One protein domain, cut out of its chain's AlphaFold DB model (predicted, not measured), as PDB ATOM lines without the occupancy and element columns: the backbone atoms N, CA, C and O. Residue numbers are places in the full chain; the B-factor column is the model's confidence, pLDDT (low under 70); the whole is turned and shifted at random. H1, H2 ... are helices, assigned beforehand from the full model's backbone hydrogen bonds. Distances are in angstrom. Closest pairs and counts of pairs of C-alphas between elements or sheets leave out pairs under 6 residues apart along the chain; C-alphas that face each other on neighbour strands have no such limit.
ATOM      1  N   LEU A  55     -46.011  34.691  20.226       91.25
ATOM      2  CA  LEU A  55     -44.941  34.870  21.197       91.25
ATOM      3  C   LEU A  55     -45.239  33.998  22.418       91.25
ATOM      4  O   LEU A  55     -46.277  34.155  23.056       91.25
ATOM      5  N   ALA A  56     -44.332  33.077  22.733       94.00
ATOM      6  CA  ALA A  56     -44.474  32.182  23.875       94.00
ATOM      7  C   ALA A  56     -43.638  32.666  25.066       94.00
ATOM      8  O   ALA A  56     -42.476  33.043  24.915       94.00
ATOM      9  N   PHE A  57     -44.220  32.583  26.262       96.12
ATOM     10  CA  PHE A  57     -43.548  32.857  27.531       96.12
ATOM     11  C   PHE A  57     -43.442  31.557  28.336       96.12
ATOM     12  O   PHE A  57     -44.380  30.759  28.376       96.12
ATOM     13  N   SER A  58     -42.283  31.312  28.958       95.94
ATOM     14  CA  SER A  58     -42.041  30.064  29.693       95.94
ATOM     15  C   SER A  58     -42.934  29.956  30.926       95.94
ATOM     16  O   SER A  58     -42.924  30.841  31.780       95.94
ATOM     17  N   ARG A  59     -43.631  28.822  31.064       93.50
ATOM     18  CA  ARG A  59     -44.431  28.496  32.258       93.50
ATOM     19  C   ARG A  59     -43.585  28.260  33.511       93.50
ATOM     20  O   ARG A  59     -44.075  28.459  34.610       93.50
ATOM     21  N   ALA A  60     -42.331  27.833  33.350       96.81
ATOM     22  CA  ALA A  60     -41.422  27.584  34.469       96.81
ATOM     23  C   ALA A  60     -40.764  28.869  34.997       96.81
ATOM     24  O   ALA A  60     -40.151  28.860  36.062       96.81
ATOM     25  N   HIS A  61     -40.855  29.972  34.249       96.06
ATOM     26  CA  HIS A  61     -40.292  31.241  34.680       96.06
ATOM     27  C   HIS A  61     -41.249  31.915  35.679       96.06
ATOM     28  O   HIS A  61     -42.409  32.124  35.319       96.06
ATOM     29  N   PRO A  62     -40.795  32.338  36.879       96.75
ATOM     30  CA  PRO A  62     -41.671  32.919  37.905       96.75
ATOM     31  C   PRO A  62     -42.478  34.137  37.437       96.75
ATOM     32  O   PRO A  62     -43.532  34.440  37.981       96.75
ATOM     33  N   GLN A  63     -41.982  34.844  36.418       97.06
ATOM     34  CA  GLN A  63     -42.640  36.018  35.836       97.06
ATOM     35  C   GLN A  63     -43.265  35.754  34.458       97.06
ATOM     36  O   GLN A  63     -43.703  36.700  33.812       97.06
ATOM     37  N   GLY A  64     -43.285  34.507  33.971       97.19
ATOM     38  CA  GLY A  64     -43.721  34.189  32.606       97.19
ATOM     39  C   GLY A  64     -45.133  34.693  32.294       97.19
ATOM     40  O   GLY A  64     -45.339  35.370  31.288       97.19
ATOM     41  N   GLU A  65     -46.079  34.448  33.200       97.00
ATOM     42  CA  GLU A  65     -47.460  34.930  33.074       97.00
ATOM     43  C   GLU A  65     -47.547  36.462  33.121       97.00
ATOM     44  O   GLU A  65     -48.192  37.081  32.275       97.00
ATOM     45  N   ALA A  66     -46.841  37.097  34.062       97.69
ATOM     46  CA  ALA A  66     -46.823  38.553  34.189       97.69
ATOM     47  C   ALA A  66     -46.243  39.236  32.936       97.69
ATOM     48  O   ALA A  66     -46.762  40.257  32.481       97.69
ATOM     49  N   MET A  67     -45.190  38.663  32.348       97.69
ATOM     50  CA  MET A  67     -44.595  39.144  31.100       97.69
ATOM     51  C   MET A  67     -45.552  38.985  29.918       97.69
ATOM     52  O   MET A  67     -45.702  39.931  29.146       97.69
ATOM     53  N   ALA A  68     -46.232  37.838  29.807       97.50
ATOM     54  CA  ALA A  68     -47.234  37.601  28.769       97.50
ATOM     55  C   ALA A  68     -48.371  38.626  28.847       97.50
ATOM     56  O   ALA A  68     -48.707  39.257  27.846       97.50
ATOM     57  N   LYS A  69     -48.900  38.866  30.053       97.50
ATOM     58  CA  LYS A  69     -49.957  39.856  30.280       97.50
ATOM     59  C   LYS A  69     -49.508  41.269  29.904       97.50
ATOM     60  O   LYS A  69     -50.207  41.963  29.174       97.50
ATOM     61  N   ARG A  70     -48.315  41.684  30.346       97.75
ATOM     62  CA  ARG A  70     -47.757  43.006  30.018       97.75
ATOM     63  C   ARG A  70     -47.539  43.183  28.513       97.75
ATOM     64  O   ARG A  70     -47.760  44.275  27.992       97.75
ATOM     65  N   PHE A  71     -47.086  42.133  27.827       97.31
ATOM     66  CA  PHE A  71     -46.924  42.150  26.376       97.31
ATOM     67  C   PHE A  71     -48.273  42.328  25.674       97.31
ATOM     68  O   PHE A  71     -48.396  43.215  24.833       97.31
ATOM     69  N   GLU A  72     -49.286  41.552  26.065       97.25
ATOM     70  CA  GLU A  72     -50.630  41.636  25.488       97.25
ATOM     71  C   GLU A  72     -51.259  43.019  25.704       97.25
ATOM     72  O   GLU A  72     -51.755  43.633  24.762       97.25
ATOM     73  N   GLU A  73     -51.156  43.578  26.913       98.12
ATOM     74  CA  GLU A  73     -51.625  44.938  27.205       98.12
ATOM     75  C   GLU A  73     -50.953  45.991  26.309       98.12
ATOM     76  O   GLU A  73     -51.604  46.927  25.839       98.12
ATOM     77  N   GLY A  74     -49.647  45.854  26.062       97.88
ATOM     78  CA  GLY A  74     -48.912  46.715  25.139       97.88
ATOM     79  C   GLY A  74     -49.368  46.541  23.691       97.88
ATOM     80  O   GLY A  74     -49.593  47.532  22.997       97.88
ATOM     81  N   LEU A  75     -49.555  45.293  23.254       96.75
ATOM     82  CA  LEU A  75     -49.995  44.958  21.903       96.75
ATOM     83  C   LEU A  75     -51.389  45.528  21.611       96.75
ATOM     84  O   LEU A  75     -51.594  46.146  20.567       96.75
ATOM     85  N   GLN A  76     -52.330  45.392  22.546       98.00
ATOM     86  CA  GLN A  76     -53.675  45.955  22.400       98.00
ATOM     87  C   GLN A  76     -53.652  47.485  22.340       98.00
ATOM     88  O   GLN A  76     -54.337  48.079  21.510       98.00
ATOM     89  N   LYS A  77     -52.806  48.143  23.146       98.44
ATOM     90  CA  LYS A  77     -52.635  49.606  23.081       98.44
ATOM     91  C   LYS A  77     -52.184  50.071  21.696       98.44
ATOM     92  O   LYS A  77     -52.759  51.023  21.176       98.44
ATOM     93  N   ILE A  78     -51.188  49.408  21.101       98.00
ATOM     94  CA  ILE A  78     -50.664  49.813  19.786       98.00
ATOM     95  C   ILE A  78     -51.589  49.441  18.624       98.00
ATOM     96  O   ILE A  78     -51.537  50.095  17.587       98.00
ATOM     97  N   ARG A  79     -52.439  48.421  18.782       97.00
ATOM     98  CA  ARG A  79     -53.507  48.108  17.819       97.00
ATOM     99  C   ARG A  79     -54.605  49.165  17.850       97.00
ATOM    100  O   ARG A  79     -55.004  49.679  16.817       97.00
ATOM    101  N   ASN A  80     -55.041  49.560  19.043       97.88
ATOM    102  CA  ASN A  80     -56.140  50.516  19.191       97.88
ATOM    103  C   ASN A  80     -55.787  51.937  18.733       97.88
ATOM    104  O   ASN A  80     -56.685  52.716  18.428       97.88
ATOM    105  N   ASN A  81     -54.501  52.295  18.710       97.44
ATOM    106  CA  ASN A  81     -54.057  53.644  18.356       97.44
ATOM    107  C   ASN A  81     -53.436  53.764  16.950       97.44
ATOM    108  O   ASN A  81     -52.880  54.816  16.637       97.44
ATOM    109  N   GLY A  82     -53.492  52.720  16.114       97.25
ATOM    110  CA  GLY A  82     -52.974  52.768  14.739       97.25
ATOM    111  C   GLY A  82     -51.461  52.531  14.593       97.25
ATOM    112  O   GLY A  82     -50.921  52.528  13.479       97.25
ATOM    113  N   THR A  83     -50.731  52.364  15.700       98.19
ATOM    114  CA  THR A  83     -49.273  52.161  15.659       98.19
ATOM    115  C   THR A  83     -48.932  50.804  15.049       98.19
ATOM    116  O   THR A  83     -47.971  50.693  14.290       98.19
ATOM    117  N   TYR A  84     -49.722  49.770  15.344       96.50
ATOM    118  CA  TYR A  84     -49.519  48.432  14.796       96.50
ATOM    119  C   TYR A  84     -49.608  48.429  13.263       96.50
ATOM    120  O   TYR A  84     -48.712  47.930  12.587       96.50
ATOM    121  N   GLU A  85     -50.639  49.057  12.706       95.94
ATOM    122  CA  GLU A  85     -50.856  49.194  11.266       95.94
ATOM    123  C   GLU A  85     -49.709  49.965  10.609       95.94
ATOM    124  O   GLU A  85     -49.243  49.592   9.533       95.94
ATOM    125  N   THR A  86     -49.213  51.011  11.275       97.56
ATOM    126  CA  THR A  86     -48.051  51.778  10.808       97.56
ATOM    127  C   THR A  86     -46.799  50.901  10.724       97.56
ATOM    128  O   THR A  86     -46.083  50.942   9.722       97.56
ATOM    129  N   LEU A  87     -46.549  50.068  11.740       95.50
ATOM    130  CA  LEU A  87     -45.420  49.133  11.755       95.50
ATOM    131  C   LEU A  87     -45.529  48.082  10.643       95.50
ATOM    132  O   LEU A  87     -44.532  47.804   9.976       95.50
ATOM    133  N   VAL A  88     -46.725  47.528  10.424       92.19
ATOM    134  CA  VAL A  88     -46.976  46.545   9.357       92.19
ATOM    135  C   VAL A  88     -46.738  47.169   7.984       92.19
ATOM    136  O   VAL A  88     -45.948  46.632   7.213       92.19
ATOM    137  N   ARG A  89     -47.309  48.347   7.708       94.19
ATOM    138  CA  ARG A  89     -47.104  49.049   6.430       94.19
ATOM    139  C   ARG A  89     -45.638  49.383   6.179       94.19
ATOM    140  O   ARG A  89     -45.144  49.204   5.071       94.19
ATOM    141  N   ALA A  90     -44.922  49.857   7.200       94.50
ATOM    142  CA  ALA A  90     -43.494  50.147   7.084       94.50
ATOM    143  C   ALA A  90     -42.671  48.878   6.801       94.50
ATOM    144  O   ALA A  90     -41.691  48.914   6.051       94.50
ATOM    145  N   PHE A  91     -43.065  47.750   7.392       89.50
ATOM    146  CA  PHE A  91     -42.452  46.457   7.127       89.50
ATOM    147  C   PHE A  91     -42.717  45.981   5.694       89.50
ATOM    148  O   PHE A  91     -41.760  45.662   4.994       89.50
ATOM    149  N   GLU A  92     -43.967  46.002   5.237       87.81
ATOM    150  CA  GLU A  92     -44.361  45.630   3.871       87.81
ATOM    151  C   GLU A  92     -43.661  46.500   2.819       87.81
ATOM    152  O   GLU A  92     -43.044  45.971   1.893       87.81
ATOM    153  N   ALA A  93     -43.633  47.821   3.023       89.94
ATOM    154  CA  ALA A  93     -42.967  48.756   2.120       89.94
ATOM    155  C   ALA A  93     -41.462  48.486   1.994       89.94
ATOM    156  O   ALA A  93     -40.916  48.504   0.892       89.94
ATOM    157  N   ARG A  94     -40.782  48.168   3.103       86.12
ATOM    158  CA  ARG A  94     -39.360  47.786   3.082       86.12
ATOM    159  C   ARG A  94     -39.109  46.490   2.309       86.12
ATOM    160  O   ARG A  94     -37.997  46.273   1.832       86.12
ATOM    161  N   LEU A  95     -40.116  45.629   2.209       79.38
ATOM    162  CA  LEU A  95     -40.041  44.372   1.478       79.38
ATOM    163  C   LEU A  95     -40.534  44.479   0.034       79.38
ATOM    164  O   LEU A  95     -40.358  43.522  -0.709       79.38
ATOM    165  N   GLY A  96     -41.088  45.619  -0.385       81.31
ATOM    166  CA  GLY A  96     -41.697  45.764  -1.710       81.31
ATOM    167  C   GLY A  96     -42.978  44.942  -1.868       81.31
ATOM    168  O   GLY A  96     -43.314  44.527  -2.975       81.31
ATOM    169  N   LEU A  97     -43.662  44.668  -0.755       73.94
ATOM    170  CA  LEU A  97     -44.996  44.082  -0.727       73.94
ATOM    171  C   LEU A  97     -45.984  45.256  -0.778       73.94
ATOM    172  O   LEU A  97     -46.052  46.040   0.169       73.94
ATOM    173  N   HIS A  98     -46.673  45.433  -1.903       60.81
ATOM    174  CA  HIS A  98     -47.656  46.498  -2.127       60.81
ATOM    175  C   HIS A  98     -48.942  45.905  -2.692       60.81
ATOM    176  O   HIS A  98     -48.826  44.993  -3.546       60.81
TER     177      HIS A  98
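What this domain is: This is residues 55 to 98 of the 98 residues of an uncharacterized protein of Aeromonas hydrophila (UniProt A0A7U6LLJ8). Two helices, H1 and H2, meet near their ends at a corner and make an L, with H1 as the longer arm. The stretch before H1, residues 55 to 63, runs beside the first part of H1 toward its far end and then folds back into it, on the side of H1 toward which H2 turns. Residues 90 to 96 stick out at the far end of H2. The printed part has 44 residues with two named helices, H1 then H2, and no named strand; its class is all helix. It is only just extended, close to loose, with a radius of gyration of the C-alphas of 14.3 A, and flat, spanning 42 by 21 by 9 A.

How they stand to each other: Residues 55 to 63 come before H1, residues 64 to 80. A tight link of 2 residues, Asn 81 and Gly 82, joins H1 to H2, residues 83 to 95. H1 and H2 only just touch, with 3 pairs of C-alphas within 8 A, and touch only at the corner by their link. H1 touches H2 with residues 75 to 79 alone, and H2 touches H1 with residues 84 to 85 alone. Their closest C-alphas, those of Ile 78 and Tyr 84, are 5.3 A apart. The helices' lines are about perpendicular, at 84 degrees, and their centres are 19.5 A apart. In H1 and H2 every O i to N i+4 pair is within hydrogen-bond range.

Where its parts are: The printed part begins with C-alpha 55 at (-44.941, 34.870, 21.197). H1 has 17 residues and measures 24.5 A from C-alpha 64 at (-43.721, 34.189, 32.606) to C-alpha 80. H2 has 13 residues and measures 18.6 A from C-alpha 83 to C-alpha 95 at (-40.041, 44.372, 1.478).

The domain as a whole: The two C-alphas farthest apart, those of Pro 62 and His 98, are 42.7 A apart. The printed part has no cut and ends at the chain's last residue, His 98. The mean pLDDT of the printed part is 93.7, and residue 98 is under 70.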